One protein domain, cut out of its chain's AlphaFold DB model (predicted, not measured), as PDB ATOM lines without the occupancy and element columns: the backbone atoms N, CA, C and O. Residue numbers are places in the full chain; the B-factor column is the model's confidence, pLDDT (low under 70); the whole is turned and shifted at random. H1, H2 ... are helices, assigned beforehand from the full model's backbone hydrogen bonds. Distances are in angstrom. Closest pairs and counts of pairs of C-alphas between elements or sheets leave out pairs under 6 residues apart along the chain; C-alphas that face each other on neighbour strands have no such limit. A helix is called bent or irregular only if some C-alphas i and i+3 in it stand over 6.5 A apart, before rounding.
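What this domain is: This is residues 38 to 164 of the 293 residues of an uncharacterized protein of Glossina fuscipes fuscipes (UniProt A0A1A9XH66). A single very long helix, H1, runs past a small helical body: its later part packs with H2 and H4 in a three-helix bundle, while residues 38 to 58 stick out as a free arm that makes much of the length. H4 folds back beside H1, H2 leaves the far end of H1 as the second limb of a narrow V, and the short H3 packs on H2. The printed part has 127 residues with four named helices, in the order H1, H2, H3, H4, and no named strand; the class is all helix. The whole is loose, with a radius of gyration of the C-alphas of 19.9 A, and spans 72 by 32 by 19 A.

How they stand to each other: H1, residues 42 to 83, touches H2, residues 88 to 112, with residues 74 to 82 alone; the closest C-alphas, of Ala 78 and Ser 91, are 5.5 A apart. These two form a helical hairpin, running opposite ways at a shallow tilt of 34.7 degrees, only just short of steep. H2 touches H3, residues 124 to 135, with residues 90 to 101 alone, closest at the C-alphas of Lys 90 and Cys 135, 5.7 A. They too form a helical hairpin, opposite ways at a steep tilt of 40 degrees. H3 and H4, residues 139 to 163, only just touch, with 3 pairs of C-alphas within 8 A, the closest those of Glu 124 and Glu 150, 7.5 A. H4 touches residues 62 to 81 of H1, opposite ways at a shallow tilt of 12 degrees; the closest C-alphas are those of Ala 70 and Phe 156, 5.2 A. H2 and H4 are near each other, and H1 and H3 are apart. In H1, H2 and H3 every O i to N i+4 pair is within hydrogen-bond range; in H4 19 of 21 are.

Where its parts are: H1 begins at C-alpha 42 (-28.657, 46.618, 45.085) and is 61.4 A long. H2 is 36.5 A long, and H3 16.4 A. H4 is 35.2 A long and ends at C-alpha 163 (-9.609, 33.424, 21.135). H4 has a kink of 36 degrees near residue 146 and is irregular, but only just: C-alphas 144 and 147 are 6.8 A apart.

The domain as a whole: The C-alphas farthest apart, of Ser 39 and Ile 140, are 72.3 A apart. Residues 38 to 58, of which 42 to 58 belong to H1, and residues 113 to 118 stand free; the body without them spans 40 by 24 by 19 A. The links H1 to H2 and H3 to H4 are tight, and H2 to H3, 11 residues, is long. The printed part has no cut. Its mean pLDDT is 72.4, with 45 residues under 70, among them 106 to 128.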
ATOM      1  N   THR A  38     -26.907  51.834  46.060       94.12
ATOM      2  CA  THR A  38     -28.124  52.251  46.771       94.12
ATOM      3  C   THR A  38     -29.070  51.067  46.984       94.12
ATOM      4  O   THR A  38     -29.064  50.102  46.218       94.12
ATOM      5  N   SER A  39     -29.935  51.147  47.997       88.50
ATOM      6  CA  SER A  39     -30.912  50.094  48.304       88.50
ATOM      7  C   SER A  39     -31.861  49.781  47.144       88.50
ATOM      8  O   SER A  39     -32.312  48.645  47.022       88.50
ATOM      9  N   GLU A  40     -32.137  50.758  46.277       91.00
ATOM     10  CA  GLU A  40     -33.004  50.591  45.104       91.00
ATOM     11  C   GLU A  40     -32.300  49.863  43.949       91.00
ATOM     12  O   GLU A  40     -32.954  49.162  43.179       91.00
ATOM     13  N   CYS A  41     -30.969  49.972  43.843       91.50
ATOM     14  CA  CYS A  41     -30.183  49.335  42.783       91.50
ATOM     15  C   CYS A  41     -29.357  48.123  43.243       91.50
ATOM     16  O   CYS A  41     -28.692  47.502  42.417       91.50
ATOM     17  N   LEU A  42     -29.419  47.739  44.525       92.38
ATOM     18  CA  LEU A  42     -28.657  46.618  45.085       92.38
ATOM     19  C   LEU A  42     -28.870  45.314  44.300       92.38
ATOM     20  O   LEU A  42     -27.905  44.639  43.952       92.38
ATOM     21  N   CYS A  43     -30.123  44.975  43.988       92.38
ATOM     22  CA  CYS A  43     -30.436  43.770  43.221       92.38
ATOM     23  C   CYS A  43     -29.847  43.828  41.807       92.38
ATOM     24  O   CYS A  43     -29.280  42.841  41.347       92.38
ATOM     25  N   GLN A  44     -29.935  44.985  41.142       94.44
ATOM     26  CA  GLN A  44     -29.380  45.171  39.802       94.44
ATOM     27  C   GLN A  44     -27.851  45.067  39.816       94.44
ATOM     28  O   GLN A  44     -27.285  44.351  39.000       94.44
ATOM     29  N   PHE A  45     -27.191  45.676  40.805       95.81
ATOM     30  CA  PHE A  45     -25.744  45.567  40.989       95.81
ATOM     31  C   PHE A  45     -25.291  44.111  41.159       95.81
ATOM     32  O   PHE A  45     -24.324  43.690  40.531       95.81
ATOM     33  N   ILE A  46     -25.995  43.326  41.984       94.06
ATOM     34  CA  ILE A  46     -25.664  41.909  42.191       94.06
ATOM     35  C   ILE A  46     -25.851  41.115  40.891       94.06
ATOM     36  O   ILE A  46     -25.011  40.271  40.578       94.06
ATOM     37  N   ILE A  47     -26.914  41.388  40.126       93.19
ATOM     38  CA  ILE A  47     -27.154  40.754  38.821       93.19
ATOM     39  C   ILE A  47     -26.019  41.086  37.853       93.19
ATOM     40  O   ILE A  47     -25.444  40.171  37.269       93.19
ATOM     41  N   ASP A  48     -25.664  42.362  37.718       92.56
ATOM     42  CA  ASP A  48     -24.624  42.814  36.792       92.56
ATOM     43  C   ASP A  48     -23.252  42.247  37.176       92.56
ATOM     44  O   ASP A  48     -22.503  41.781  36.314       92.56
ATOM     45  N   TYR A  49     -22.946  42.209  38.476       93.88
ATOM     46  CA  TYR A  49     -21.731  41.593  38.999       93.88
ATOM     47  C   TYR A  49     -21.675  40.094  38.686       93.88
ATOM     48  O   TYR A  49     -20.699  39.616  38.110       93.88
ATOM     49  N   LEU A  50     -22.730  39.344  39.020       92.88
ATOM     50  CA  LEU A  50     -22.780  37.908  38.749       92.88
ATOM     51  C   LEU A  50     -22.733  37.616  37.251       92.88
ATOM     52  O   LEU A  50     -22.050  36.682  36.839       92.88
ATOM     53  N   HIS A  51     -23.398  38.430  36.434       89.12
ATOM     54  CA  HIS A  51     -23.342  38.320  34.985       89.12
ATOM     55  C   HIS A  51     -21.914  38.542  34.469       89.12
ATOM     56  O   HIS A  51     -21.419  37.742  33.678       89.12
ATOM     57  N   ALA A  52     -21.205  39.560  34.966       87.19
ATOM     58  CA  ALA A  52     -19.800  39.778  34.628       87.19
ATOM     59  C   ALA A  52     -18.912  38.588  35.045       87.19
ATOM     60  O   ALA A  52     -18.109  38.105  34.246       87.19
ATOM     61  N   VAL A  53     -19.091  38.051  36.257       85.44
ATOM     62  CA  VAL A  53     -18.351  36.869  36.744       85.44
ATOM     63  C   VAL A  53     -18.659  35.615  35.910       85.44
ATOM     64  O   VAL A  53     -17.766  34.822  35.610       85.44
ATOM     65  N   MET A  54     -19.910  35.422  35.491       83.62
ATOM     66  CA  MET A  54     -20.290  34.305  34.624       83.62
ATOM     67  C   MET A  54     -19.666  34.427  33.235       83.62
ATOM     68  O   MET A  54     -19.062  33.469  32.756       83.62
ATOM     69  N   VAL A  55     -19.755  35.605  32.615       77.75
ATOM     70  CA  VAL A  55     -19.187  35.861  31.286       77.75
ATOM     71  C   VAL A  55     -17.669  35.672  31.295       77.75
ATOM     72  O   VAL A  55     -17.134  34.995  30.419       77.75
ATOM     73  N   THR A  56     -16.965  36.206  32.295       75.19
ATOM     74  CA  THR A  56     -15.509  36.015  32.434       75.19
ATOM     75  C   THR A  56     -15.141  34.537  32.610       75.19
ATOM     76  O   THR A  56     -14.214  34.044  31.963       75.19
ATOM     77  N   ARG A  57     -15.914  33.779  33.402       78.62
ATOM     78  CA  ARG A  57     -15.730  32.326  33.546       78.62
ATOM     79  C   ARG A  57     -15.943  31.574  32.231       78.62
ATOM     80  O   ARG A  57     -15.119  30.723  31.898       78.62
ATOM     81  N   GLU A  58     -17.030  31.833  31.510       72.31
ATOM     82  CA  GLU A  58     -17.311  31.166  30.230       72.31
ATOM     83  C   GLU A  58     -16.217  31.464  29.202       72.31
ATOM     84  O   GLU A  58     -15.689  30.541  28.582       72.31
ATOM     85  N   LYS A  59     -15.776  32.723  29.109       64.19
ATOM     86  CA  LYS A  59     -14.649  33.121  28.253       64.19
ATOM     87  C   LYS A  59     -13.364  32.367  28.604       64.19
ATOM     88  O   LYS A  59     -12.696  31.845  27.709       64.19
ATOM     89  N   ALA A  60     -13.040  32.242  29.893       64.94
ATOM     90  CA  ALA A  60     -11.890  31.462  30.346       64.94
ATOM     91  C   ALA A  60     -12.015  29.967  29.986       64.94
ATOM     92  O   ALA A  60     -11.029  29.337  29.600       64.94
ATOM     93  N   GLN A  61     -13.221  29.393  30.065       70.12
ATOM     94  CA  GLN A  61     -13.477  28.003  29.673       70.12
ATOM     95  C   GLN A  61     -13.334  27.782  28.162       70.12
ATOM     96  O   GLN A  61     -12.728  26.792  27.749       70.12
ATOM     97  N   THR A  62     -13.834  28.699  27.333       64.62
ATOM     98  CA  THR A  62     -13.651  28.634  25.876       64.62
ATOM     99  C   THR A  62     -12.174  28.736  25.503       64.62
ATOM    100  O   THR A  62     -11.686  27.908  24.735       64.62
ATOM    101  N   ALA A  63     -11.436  29.682  26.097       61.44
ATOM    102  CA  ALA A  63      -9.992  29.796  25.898       61.44
ATOM    103  C   ALA A  63      -9.272  28.491  26.278       61.44
ATOM    104  O   ALA A  63      -8.466  27.987  25.498       61.44
ATOM    105  N   LYS A  64      -9.628  27.888  27.421       68.19
ATOM    106  CA  LYS A  64      -9.099  26.585  27.849       68.19
ATOM    107  C   LYS A  64      -9.339  25.480  26.812       68.19
ATOM    108  O   LYS A  64      -8.395  24.790  26.447       68.19
ATOM    109  N   SER A  65     -10.563  25.339  26.298       67.62
ATOM    110  CA  SER A  65     -10.903  24.307  25.303       67.62
ATOM    111  C   SER A  65     -10.124  24.459  23.989       67.62
ATOM    112  O   SER A  65      -9.689  23.468  23.395       67.62
ATOM    113  N   ILE A  66      -9.909  25.699  23.550       62.19
ATOM    114  CA  ILE A  66      -9.121  26.020  22.356       62.19
ATOM    115  C   ILE A  66      -7.659  25.571  22.531       62.19
ATOM    116  O   ILE A  66      -7.060  25.004  21.614       62.19
ATOM    117  N   ILE A  67      -7.097  25.768  23.723       64.56
ATOM    118  CA  ILE A  67      -5.724  25.370  24.065       64.56
ATOM    119  C   ILE A  67      -5.595  23.858  24.184       64.56
ATOM    120  O   ILE A  67      -4.645  23.295  23.646       64.56
ATOM    121  N   ASP A  68      -6.553  23.205  24.846       68.81
ATOM    122  CA  ASP A  68      -6.595  21.745  24.949       68.81
ATOM    123  C   ASP A  68      -6.555  21.115  23.549       68.81
ATOM    124  O   ASP A  68      -5.806  20.172  23.317       68.81
ATOM    125  N   THR A  69      -7.264  21.705  22.580       68.25
ATOM    126  CA  THR A  69      -7.245  21.256  21.179       68.25
ATOM    127  C   THR A  69      -5.877  21.455  20.514       68.25
ATOM    128  O   THR A  69      -5.384  20.564  19.823       68.25
ATOM    129  N   ALA A  70      -5.232  22.610  20.718       64.25
ATOM    130  CA  ALA A  70      -3.914  22.887  20.142       64.25
ATOM    131  C   ALA A  70      -2.822  21.979  20.731       64.25
ATOM    132  O   ALA A  70      -1.957  21.504  20.004       64.25
ATOM    133  N   LEU A  71      -2.874  21.703  22.035       69.56
ATOM    134  CA  LEU A  71      -1.910  20.829  22.701       69.56
ATOM    135  C   LEU A  71      -2.161  19.354  22.419       69.56
ATOM    136  O   LEU A  71      -1.196  18.610  22.278       69.56
ATOM    137  N   GLN A  72      -3.419  18.947  22.247       72.88
ATOM    138  CA  GLN A  72      -3.739  17.620  21.734       72.88
ATOM    139  C   GLN A  72      -3.084  17.397  20.364       72.88
ATOM    140  O   GLN A  72      -2.512  16.338  20.135       72.88
ATOM    141  N   ALA A  73      -3.061  18.415  19.495       66.56
ATOM    142  CA  ALA A  73      -2.343  18.333  18.223       66.56
ATOM    143  C   ALA A  73      -0.815  18.212  18.401       66.56
ATOM    144  O   ALA A  73      -0.166  17.528  17.615       66.56
ATOM    145  N   VAL A  74      -0.221  18.835  19.427       69.06
ATOM    146  CA  VAL A  74       1.210  18.659  19.758       69.06
ATOM    147  C   VAL A  74       1.493  17.238  20.252       69.06
ATOM    148  O   VAL A  74       2.496  16.641  19.862       69.06
ATOM    149  N   ASP A  75       0.603  16.691  21.080       75.00
ATOM    150  CA  ASP A  75       0.705  15.324  21.594       75.00
ATOM    151  C   ASP A  75       0.529  14.288  20.455       75.00
ATOM    152  O   ASP A  75       1.254  13.294  20.412       75.00
ATOM    153  N   GLU A  76      -0.353  14.555  19.484       75.62
ATOM    154  CA  GLU A  76      -0.494  13.778  18.238       75.62
ATOM    155  C   GLU A  76       0.794  13.798  17.404       75.62
ATOM    156  O   GLU A  76       1.289  12.745  17.011       75.62
ATOM    157  N   ILE A  77       1.408  14.968  17.214       70.25
ATOM    158  CA  ILE A  77       2.676  15.084  16.476       70.25
ATOM    159  C   ILE A  77       3.802  14.332  17.178       70.25
ATOM    160  O   ILE A  77       4.634  13.702  16.528       70.25
ATOM    161  N   ALA A  78       3.847  14.372  18.509       70.56
ATOM    162  CA  ALA A  78       4.824  13.600  19.260       70.56
ATOM    163  C   ALA A  78       4.638  12.089  19.062       70.56
ATOM    164  O   ALA A  78       5.634  11.365  18.977       70.56
ATOM    165  N   ALA A  79       3.392  11.621  18.948       75.94
ATOM    166  CA  ALA A  79       3.093  10.236  18.607       75.94
ATOM    167  C   ALA A  79       3.537   9.900  17.172       75.94
ATOM    168  O   ALA A  79       4.237   8.905  16.985       75.94
ATOM    169  N   ASP A  80       3.233  10.757  16.194       73.12
ATOM    170  CA  ASP A  80       3.631  10.578  14.791       73.12
ATOM    171  C   ASP A  80       5.157  10.541  14.624       73.12
ATOM    172  O   ASP A  80       5.696   9.689  13.921       73.12
ATOM    173  N   MET A  81       5.890  11.389  15.346       70.12
ATOM    174  CA  MET A  81       7.353  11.346  15.359       70.12
ATOM    175  C   MET A  81       7.904  10.037  15.933       70.12
ATOM    176  O   MET A  81       8.890   9.518  15.415       70.12
ATOM    177  N   CYS A  82       7.274   9.480  16.973       73.25
ATOM    178  CA  CYS A  82       7.673   8.175  17.503       73.25
ATOM    179  C   CYS A  82       7.410   7.047  16.490       73.25
ATOM    180  O   CYS A  82       8.153   6.070  16.472       73.25
ATOM    181  N   ILE A  83       6.380   7.179  15.644       78.38
ATOM    182  CA  ILE A  83       6.106   6.250  14.536       78.38
ATOM    183  C   ILE A  83       7.178   6.378  13.442       78.38
ATOM    184  O   ILE A  83       7.531   5.385  12.813       78.38
ATOM    185  N   CYS A  84       7.740   7.572  13.243       72.12
ATOM    186  CA  CYS A  84       8.838   7.834  12.308       72.12
ATOM    187  C   CYS A  84      10.244   7.521  12.869       72.12
ATOM    188  O   CYS A  84      11.222   8.104  12.402       72.12
ATOM    189  N   ASP A  85      10.354   6.636  13.867       77.31
ATOM    190  CA  ASP A  85      11.611   6.223  14.518       77.31
ATOM    191  C   ASP A  85      12.426   7.365  15.162       77.31
ATOM    192  O   ASP A  85      13.619   7.220  15.449       77.31
ATOM    193  N   ILE A  86      11.792   8.504  15.459       78.12
ATOM    194  CA  ILE A  86      12.432   9.567  16.239       78.12
ATOM    195  C   ILE A  86      12.434   9.140  17.717       78.12
ATOM    196  O   ILE A  86      11.381   8.793  18.263       78.12
ATOM    197  N   PRO A  87      13.591   9.167  18.407       80.12
ATOM    198  CA  PRO A  87      13.680   8.718  19.790       80.12
ATOM    199  C   PRO A  87      12.796   9.567  20.709       80.12
ATOM    200  O   PRO A  87      12.758  10.795  20.606       80.12
ATOM    201  N   LYS A  88      12.137   8.903  21.667       80.31
ATOM    202  CA  LYS A  88      11.184   9.518  22.606       80.31
ATOM    203  C   LYS A  88      11.762  10.714  23.375       80.31
ATOM    204  O   LYS A  88      11.061  11.667  23.678       80.31
ATOM    205  N   GLU A  89      13.055  10.677  23.671       81.94
ATOM    206  CA  GLU A  89      13.757  11.772  24.348       81.94
ATOM    207  C   GLU A  89      13.740  13.058  23.506       81.94
ATOM    208  O   GLU A  89      13.462  14.135  24.030       81.94
ATOM    209  N   LYS A  90      13.948  12.941  22.186       79.00
ATOM    210  CA  LYS A  90      13.888  14.082  21.263       79.00
ATOM    211  C   LYS A  90      12.461  14.587  21.075       79.00
ATOM    212  O   LYS A  90      12.267  15.796  20.978       79.00
ATOM    213  N   SER A  91      11.464  13.699  21.039       77.38
ATOM    214  CA  SER A  91      10.062  14.123  20.919       77.38
ATOM    215  C   SER A  91       9.583  14.867  22.171       77.38
ATOM    216  O   SER A  91       8.939  15.907  22.052       77.38
ATOM    217  N   GLU A  92       9.974  14.414  23.366       80.00
ATOM    218  CA  GLU A  92       9.707  15.115  24.630       80.00
ATOM    219  C   GLU A  92      10.416  16.482  24.701       80.00
ATOM    220  O   GLU A  92       9.812  17.472  25.126       80.00
ATOM    221  N   GLU A  93      11.670  16.572  24.244       80.75
ATOM    222  CA  GLU A  93      12.420  17.835  24.181       80.75
ATOM    223  C   GLU A  93      11.828  18.819  23.155       80.75
ATOM    224  O   GLU A  93      11.792  20.033  23.391       80.75
ATOM    225  N   MET A  94      11.292  18.300  22.048       79.44
ATOM    226  CA  MET A  94      10.568  19.079  21.043       79.44
ATOM    227  C   MET A  94       9.274  19.660  21.616       79.44
ATOM    228  O   MET A  94       9.040  20.860  21.474       79.44
ATOM    229  N   ILE A  95       8.471  18.849  22.318       77.25
ATOM    230  CA  ILE A  95       7.257  19.321  23.003       77.25
ATOM    231  C   ILE A  95       7.608  20.454  23.971       77.25
ATOM    232  O   ILE A  95       6.991  21.517  23.927       77.25
ATOM    233  N   ALA A  96       8.623  20.255  24.817       80.31
ATOM    234  CA  ALA A  96       9.042  21.258  25.791       80.31
ATOM    235  C   ALA A  96       9.486  22.566  25.116       80.31
ATOM    236  O   ALA A  96       9.117  23.653  25.559       80.31
ATOM    237  N   THR A  97      10.238  22.464  24.018       79.25
ATOM    238  CA  THR A  97      10.690  23.631  23.253       79.25
ATOM    239  C   THR A  97       9.520  24.356  22.593       79.25
ATOM    240  O   THR A  97       9.441  25.579  22.686       79.25
ATOM    241  N   MET A  98       8.578  23.628  21.993       76.50
ATOM    242  CA  MET A  98       7.410  24.217  21.341       76.50
ATOM    243  C   MET A  98       6.494  24.930  22.345       76.50
ATOM    244  O   MET A  98       6.068  26.061  22.107       76.50
ATOM    245  N   GLU A  99       6.264  24.329  23.515       76.56
ATOM    246  CA  GLU A  99       5.514  24.959  24.606       76.56
ATOM    247  C   GLU A  99       6.224  26.209  25.164       76.56
ATOM    248  O   GLU A  99       5.570  27.215  25.448       76.56
ATOM    249  N   ASP A 100       7.555  26.191  25.296       77.94
ATOM    250  CA  ASP A 100       8.337  27.367  25.702       77.94
ATOM    251  C   ASP A 100       8.233  28.509  24.685       77.94
ATOM    252  O   ASP A 100       8.092  29.675  25.068       77.94
ATOM    253  N   CYS A 101       8.249  28.187  23.394       75.19
ATOM    254  CA  CYS A 101       8.041  29.164  22.335       75.19
ATOM    255  C   CYS A 101       6.636  29.771  22.400       75.19
ATOM    256  O   CYS A 101       6.503  30.995  22.331       75.19
ATOM    257  N   PHE A 102       5.599  28.962  22.643       75.19
ATOM    258  CA  PHE A 102       4.243  29.470  22.869       75.19
ATOM    259  C   PHE A 102       4.177  30.405  24.083       75.19
ATOM    260  O   PHE A 102       3.645  31.508  23.977       75.19
ATOM    261  N   LYS A 103       4.785  30.044  25.219       74.12
ATOM    262  CA  LYS A 103       4.837  30.913  26.412       74.12
ATOM    263  C   LYS A 103       5.526  32.252  26.136       74.12
ATOM    264  O   LYS A 103       5.063  33.292  26.614       74.12
ATOM    265  N   ARG A 104       6.629  32.247  25.380       74.25
ATOM    266  CA  ARG A 104       7.362  33.465  24.987       74.25
ATOM    267  C   ARG A 104       6.555  34.329  24.024       74.25
ATOM    268  O   ARG A 104       6.529  35.545  24.196       74.25
ATOM    269  N   PHE A 105       5.870  33.713  23.059       71.81
ATOM    270  CA  PHE A 105       4.952  34.403  22.154       71.81
ATOM    271  C   PHE A 105       3.856  35.136  22.936       71.81
ATOM    272  O   PHE A 105       3.641  36.333  22.732       71.81
ATOM    273  N   LEU A 106       3.240  34.457  23.907       68.56
ATOM    274  CA  LEU A 106       2.260  35.066  24.808       68.56
ATOM    275  C   LEU A 106       2.863  36.202  25.646       68.56
ATOM    276  O   LEU A 106       2.221  37.234  25.829       68.56
ATOM    277  N   ALA A 107       4.110  36.053  26.108       68.50
ATOM    278  CA  ALA A 107       4.773  37.051  26.958       68.50
ATOM    279  C   ALA A 107       5.065  38.332  26.192       68.50
ATOM    280  O   ALA A 107       4.797  39.428  26.682       68.50
ATOM    281  N   LYS A 108       5.561  38.185  24.962       68.44
ATOM    282  CA  LYS A 108       5.810  39.303  24.058       68.44
ATOM    283  C   LYS A 108       4.512  40.056  23.751       68.44
ATOM    284  O   LYS A 108       4.484  41.275  23.867       68.44
ATOM    285  N   ARG A 109       3.419  39.330  23.489       62.12
ATOM    286  CA  ARG A 109       2.092  39.923  23.252       62.12
ATOM    287  C   ARG A 109       1.519  40.639  24.469       62.12
ATOM    288  O   ARG A 109       0.962  41.720  24.312       62.12
ATOM    289  N   ARG A 110       1.692  40.099  25.679       60.41
ATOM    290  CA  ARG A 110       1.257  40.759  26.924       60.41
ATOM    291  C   ARG A 110       1.899  42.140  27.094       60.41
ATOM    292  O   ARG A 110       1.235  43.066  27.546       60.41
ATOM    293  N   CYS A 111       3.161  42.287  26.691       56.81
ATOM    294  CA  CYS A 111       3.884  43.561  26.716       56.81
ATOM    295  C   CYS A 111       3.443  44.548  25.616       56.81
ATOM    296  O   CYS A 111       3.732  45.738  25.723       56.81
ATOM    297  N   GLU A 112       2.748  44.083  24.574       58.94
ATOM    298  CA  GLU A 112       2.310  44.880  23.416       58.94
ATOM    299  C   GLU A 112       0.837  45.338  23.503       58.94
ATOM    300  O   GLU A 112       0.383  46.064  22.619       58.94
ATOM    301  N   MET A 113       0.108  44.987  24.577       47.47
ATOM    302  CA  MET A 113      -1.309  45.328  24.857       47.47
ATOM    303  C   MET A 113      -1.566  46.831  25.127       47.47
ATOM    304  O   MET A 113      -2.199  47.218  26.106       47.47
ATOM    305  N   GLY A 114      -1.060  47.696  24.254       51.62
ATOM    306  CA  GLY A 114      -1.229  49.149  24.283       51.62
ATOM    307  C   GLY A 114      -0.776  49.858  23.003       51.62
ATOM    308  O   GLY A 114      -0.832  51.083  22.937       51.62
ATOM    309  N   ARG A 115      -0.319  49.121  21.982       49.50
ATOM    310  CA  ARG A 115      -0.030  49.663  20.650       49.50
ATOM    311  C   ARG A 115      -0.941  48.968  19.652       49.50
ATOM    312  O   ARG A 115      -0.782  47.785  19.373       49.50
ATOM    313  N   GLU A 116      -1.931  49.700  19.157       45.44
ATOM    314  CA  GLU A 116      -2.717  49.269  18.007       45.44
ATOM    315  C   GLU A 116      -1.775  49.120  16.815       45.44
ATOM    316  O   GLU A 116      -1.167  50.096  16.375       45.44
ATOM    317  N   GLY A 117      -1.623  47.907  16.299       46.91
ATOM    318  CA  GLY A 117      -0.911  47.714  15.046       46.91
ATOM    319  C   GLY A 117      -0.135  46.418  14.990       46.91
ATOM    320  O   GLY A 117       0.868  46.248  15.667       46.91
ATOM    321  N   GLU A 118      -0.606  45.564  14.089       40.62
ATOM    322  CA  GLU A 118       0.036  44.360  13.577       40.62
ATOM    323  C   GLU A 118       0.051  43.150  14.511       40.62
ATOM    324  O   GLU A 118       0.666  43.083  15.573       40.62
ATOM    325  N   VAL A 119      -0.630  42.109  14.033       46.22
ATOM    326  CA  VAL A 119      -0.424  40.741  14.477       46.22
ATOM    327  C   VAL A 119       1.066  40.452  14.290       46.22
ATOM    328  O   VAL A 119       1.478  40.152  13.175       46.22
ATOM    329  N   VAL A 120       1.873  40.553  15.356       47.12
ATOM    330  CA  VAL A 120       3.239  40.019  15.386       47.12
ATOM    331  C   VAL A 120       3.157  38.575  14.919       47.12
ATOM    332  O   VAL A 120       2.715  37.691  15.662       47.12
ATOM    333  N   LYS A 121       3.510  38.367  13.652       49.66
ATOM    334  CA  LYS A 121       3.844  37.071  13.096       49.66
ATOM    335  C   LYS A 121       5.153  36.718  13.782       49.66
ATOM    336  O   LYS A 121       6.182  37.325  13.505       49.66
ATOM    337  N   PHE A 122       5.102  35.832  14.771       49.09
ATOM    338  CA  PHE A 122       6.322  35.151  15.183       49.09
ATOM    339  C   PHE A 122       6.811  34.444  13.919       49.09
ATOM    340  O   PHE A 122       6.042  33.686  13.326       49.09
ATOM    341  N   ASN A 123       8.000  34.796  13.435       56.38
ATOM    342  CA  ASN A 123       8.509  34.209  12.208       56.38
ATOM    343  C   ASN A 123       8.695  32.715  12.479       56.38
ATOM    344  O   ASN A 123       9.447  32.341  13.373       56.38
ATOM    345  N   GLU A 124       7.991  31.870  11.727       53.66
ATOM    346  CA  GLU A 124       8.038  30.399  11.807       53.66
ATOM    347  C   GLU A 124       9.485  29.861  11.745       53.66
ATOM    348  O   GLU A 124       9.798  28.815  12.310       53.66
ATOM    349  N   VAL A 125      10.384  30.657  11.158       53.25
ATOM    350  CA  VAL A 125      11.839  30.476  11.108       53.25
ATOM    351  C   VAL A 125      12.486  30.423  12.504       53.25
ATOM    352  O   VAL A 125      13.279  29.526  12.757       53.25
ATOM    353  N   ASP A 126      12.101  31.292  13.448       63.75
ATOM    354  CA  ASP A 126      12.714  31.337  14.790       63.75
ATOM    355  C   ASP A 126      12.336  30.108  15.640       63.75
ATOM    356  O   ASP A 126      13.140  29.617  16.435       63.75
ATOM    357  N   LEU A 127      11.111  29.589  15.466       66.88
ATOM    358  CA  LEU A 127      10.634  28.376  16.143       66.88
ATOM    359  C   LEU A 127      11.421  27.149  15.668       66.88
ATOM    360  O   LEU A 127      11.896  26.360  16.487       66.88
ATOM    361  N   LEU A 128      11.542  26.994  14.348       66.75
ATOM    362  CA  LEU A 128      12.247  25.877  13.728       66.75
ATOM    363  C   LEU A 128      13.745  25.932  14.040       66.75
ATOM    364  O   LEU A 128      14.313  24.910  14.416       66.75
ATOM    365  N   ASP A 129      14.366  27.111  14.006       71.56
ATOM    366  CA  ASP A 129      15.779  27.276  14.353       71.56
ATOM    367  C   ASP A 129      16.061  26.959  15.833       71.56
ATOM    368  O   ASP A 129      17.052  26.290  16.153       71.56
ATOM    369  N   GLU A 130      15.183  27.367  16.761       72.88
ATOM    370  CA  GLU A 130      15.309  26.984  18.174       72.88
ATOM    371  C   GLU A 130      15.099  25.479  18.393       72.88
ATOM    372  O   GLU A 130      15.819  24.878  19.200       72.88
ATOM    373  N   LEU A 131      14.169  24.860  17.661       71.44
ATOM    374  CA  LEU A 131      13.927  23.416  17.697       71.44
ATOM    375  C   LEU A 131      15.121  22.623  17.162       71.44
ATOM    376  O   LEU A 131      15.573  21.683  17.814       71.44
ATOM    377  N   ILE A 132      15.696  23.038  16.033       73.88
ATOM    378  CA  ILE A 132      16.902  22.429  15.459       73.88
ATOM    379  C   ILE A 132      18.066  22.537  16.449       73.88
ATOM    380  O   ILE A 132      18.777  21.557  16.692       73.88
ATOM    381  N   LYS A 133      18.239  23.707  17.077       78.62
ATOM    382  CA  LYS A 133      19.330  23.960  18.023       78.62
ATOM    383  C   LYS A 133      19.209  23.151  19.316       78.62
ATOM    384  O   LYS A 133      20.231  22.686  19.824       78.62
ATOM    385  N   LYS A 134      18.001  23.018  19.872       78.88
ATOM    386  CA  LYS A 134      17.771  22.309  21.142       78.88
ATOM    387  C   LYS A 134      17.670  20.799  20.952       78.88
ATOM    388  O   LYS A 134      18.431  20.071  21.574       78.88
ATOM    389  N   CYS A 135      16.811  20.343  20.041       76.94
ATOM    390  CA  CYS A 135      16.506  18.921  19.854       76.94
ATOM    391  C   CYS A 135      17.557  18.170  19.019       76.94
ATOM    392  O   CYS A 135      17.520  16.942  18.946       76.94
ATOM    393  N   LYS A 136      18.499  18.891  18.387       80.62
ATOM    394  CA  LYS A 136      19.584  18.327  17.563       80.62
ATOM    395  C   LYS A 136      19.059  17.345  16.512       80.62
ATOM    396  O   LYS A 136      19.559  16.222  16.384       80.62
ATOM    397  N   PHE A 137      18.026  17.761  15.784       78.56
ATOM    398  CA  PHE A 137      17.501  16.981  14.671       78.56
ATOM    399  C   PHE A 137      18.564  16.819  13.580       78.56
ATOM    400  O   PHE A 137      19.270  17.765  13.229       78.56
ATOM    401  N   SER A 138      18.678  15.610  13.040       80.25
ATOM    402  CA  SER A 138      19.395  15.372  11.789       80.25
ATOM    403  C   SER A 138      18.616  15.958  10.610       80.25
ATOM    404  O   SER A 138      17.415  16.199  10.704       80.25
ATOM    405  N   GLU A 139      19.273  16.142   9.465       78.75
ATOM    406  CA  GLU A 139      18.623  16.694   8.268       78.75
ATOM    407  C   GLU A 139      17.435  15.837   7.778       78.75
ATOM    408  O   GLU A 139      16.482  16.353   7.199       78.75
ATOM    409  N   ILE A 140      17.474  14.525   8.033       78.81
ATOM    410  CA  ILE A 140      16.405  13.586   7.669       78.81
ATOM    411  C   ILE A 140      15.243  13.695   8.661       78.81
ATOM    412  O   ILE A 140      14.096  13.820   8.240       78.81
ATOM    413  N   GLU A 141      15.540  13.701   9.965       77.50
ATOM    414  CA  GLU A 141      14.528  13.886  11.015       77.50
ATOM    415  C   GLU A 141      13.808  15.227  10.834       77.50
ATOM    416  O   GLU A 141      12.586  15.276  10.913       77.50
ATOM    417  N   LEU A 142      14.553  16.287  10.502       78.94
ATOM    418  CA  LEU A 142      14.005  17.619  10.287       78.94
ATOM    419  C   LEU A 142      13.039  17.664   9.099       78.94
ATOM    420  O   LEU A 142      11.960  18.231   9.224       78.94
ATOM    421  N   LYS A 143      13.381  17.034   7.967       80.88
ATOM    422  CA  LYS A 143      12.489  16.975   6.792       80.88
ATOM    423  C   LYS A 143      11.153  16.296   7.102       80.88
ATOM    424  O   LYS A 143      10.148  16.634   6.485       80.88
ATOM    425  N   ILE A 144      11.142  15.354   8.045       78.31
ATOM    426  CA  ILE A 144       9.937  14.634   8.472       78.31
ATOM    427  C   ILE A 144       9.166  15.443   9.524       78.31
ATOM    428  O   ILE A 144       7.948  15.577   9.429       78.31
ATOM    429  N   SER A 145       9.861  16.007  10.514       74.44
ATOM    430  CA  SER A 145       9.234  16.711  11.635       74.44
ATOM    431  C   SER A 145       8.753  18.116  11.272       74.44
ATOM    432  O   SER A 145       7.773  18.586  11.841       74.44
ATOM    433  N   GLN A 146       9.413  18.793  10.329       77.62
ATOM    434  CA  GLN A 146       9.113  20.168   9.925       77.62
ATOM    435  C   GLN A 146       7.639  20.395   9.536       77.62
ATOM    436  O   GLN A 146       7.005  21.230  10.183       77.62
ATOM    437  N   PRO A 147       7.040  19.661   8.575       79.69
ATOM    438  CA  PRO A 147       5.643  19.890   8.194       79.69
ATOM    439  C   PRO A 147       4.662  19.618   9.345       79.69
ATOM    440  O   PRO A 147       3.608  20.247   9.430       79.69
ATOM    441  N   LEU A 148       5.007  18.702  10.255       73.94
ATOM    442  CA  LEU A 148       4.196  18.392  11.432       73.94
ATOM    443  C   LEU A 148       4.230  19.548  12.442       73.94
ATOM    444  O   LEU A 148       3.184  20.010  12.897       73.94
ATOM    445  N   ILE A 149       5.428  20.052  12.745       73.06
ATOM    446  CA  ILE A 149       5.653  21.202  13.632       73.06
ATOM    447  C   ILE A 149       4.937  22.447  13.089       73.06
ATOM    448  O   ILE A 149       4.218  23.119  13.832       73.06
ATOM    449  N   GLU A 150       5.078  22.723  11.790       76.19
ATOM    450  CA  GLU A 150       4.413  23.837  11.106       76.19
ATOM    451  C   GLU A 150       2.884  23.722  11.198       76.19
ATOM    452  O   GLU A 150       2.203  24.690  11.551       76.19
ATOM    453  N   ALA A 151       2.326  22.527  10.979       73.06
ATOM    454  CA  ALA A 151       0.890  22.290  11.108       73.06
ATOM    455  C   ALA A 151       0.380  22.496  12.547       73.06
ATOM    456  O   ALA A 151      -0.694  23.077  12.740       73.06
ATOM    457  N   ALA A 152       1.134  22.067  13.567       68.81
ATOM    458  CA  ALA A 152       0.812  22.348  14.972       68.81
ATOM    459  C   ALA A 152       0.783  23.845  15.254       68.81
ATOM    460  O   ALA A 152      -0.145  24.353  15.888       68.81
ATOM    461  N   TYR A 153       1.816  24.544  14.789       72.12
ATOM    462  CA  TYR A 153       1.962  25.968  15.010       72.12
ATOM    463  C   TYR A 153       0.822  26.742  14.345       72.12
ATOM    464  O   TYR A 153       0.199  27.586  14.987       72.12
ATOM    465  N   ALA A 154       0.475  26.405  13.102       73.50
ATOM    466  CA  ALA A 154      -0.649  27.006  12.393       73.50
ATOM    467  C   ALA A 154      -1.978  26.793  13.138       73.50
ATOM    468  O   ALA A 154      -2.756  27.738  13.302       73.50
ATOM    469  N   LYS A 155      -2.218  25.578  13.658       70.81
ATOM    470  CA  LYS A 155      -3.387  25.283  14.504       70.81
ATOM    471  C   LYS A 155      -3.389  26.140  15.770       70.81
ATOM    472  O   LYS A 155      -4.418  26.738  16.073       70.81
ATOM    473  N   PHE A 156      -2.259  26.249  16.472       71.06
ATOM    474  CA  PHE A 156      -2.116  27.092  17.664       71.06
ATOM    475  C   PHE A 156      -2.351  28.576  17.356       71.06
ATOM    476  O   PHE A 156      -3.108  29.237  18.061       71.06
ATOM    477  N   ALA A 157      -1.748  29.106  16.292       70.00
ATOM    478  CA  ALA A 157      -1.878  30.504  15.904       70.00
ATOM    479  C   ALA A 157      -3.321  30.850  15.508       70.00
ATOM    480  O   ALA A 157      -3.835  31.891  15.916       70.00
ATOM    481  N   HIS A 158      -3.997  29.964  14.770       68.31
ATOM    482  CA  HIS A 158      -5.409  30.113  14.425       68.31
ATOM    483  C   HIS A 158      -6.300  30.062  15.672       68.31
ATOM    484  O   HIS A 158      -7.116  30.955  15.901       68.31
ATOM    485  N   ALA A 159      -6.111  29.044  16.513       65.19
ATOM    486  CA  ALA A 159      -6.778  28.883  17.800       65.19
ATOM    487  C   ALA A 159      -6.640  30.147  18.669       65.19
ATOM    488  O   ALA A 159      -7.635  30.716  19.123       65.19
ATOM    489  N   TYR A 160      -5.414  30.650  18.804       65.12
ATOM    490  CA  TYR A 160      -5.103  31.873  19.529       65.12
ATOM    491  C   TYR A 160      -5.762  33.107  18.907       65.12
ATOM    492  O   TYR A 160      -6.429  33.850  19.617       65.12
ATOM    493  N   ALA A 161      -5.648  33.315  17.592       65.88
ATOM    494  CA  ALA A 161      -6.264  34.451  16.901       65.88
ATOM    495  C   ALA A 161      -7.794  34.470  17.045       65.88
ATOM    496  O   ALA A 161      -8.395  35.537  17.161       65.88
ATOM    497  N   THR A 162      -8.418  33.292  17.091       62.66
ATOM    498  CA  THR A 162      -9.866  33.154  17.295       62.66
ATOM    499  C   THR A 162     -10.263  33.474  18.741       62.66
ATOM    500  O   THR A 162     -11.298  34.099  18.967       62.66
ATOM    501  N   ALA A 163      -9.423  33.106  19.717       58.56
ATOM    502  CA  ALA A 163      -9.609  33.424  21.135       58.56
ATOM    503  C   ALA A 163      -9.280  34.892  21.484       58.56
ATOM    504  O   ALA A 163      -9.831  35.444  22.433       58.56
ATOM    505  N   HIS A 164      -8.419  35.550  20.700       54.38
ATOM    506  CA  HIS A 164      -7.907  36.910  20.919       54.38
ATOM    507  C   HIS A 164      -8.942  38.030  20.696       54.38
ATOM    508  O   HIS A 164      -8.594  39.212  20.689       54.38
TER     509      HIS A 164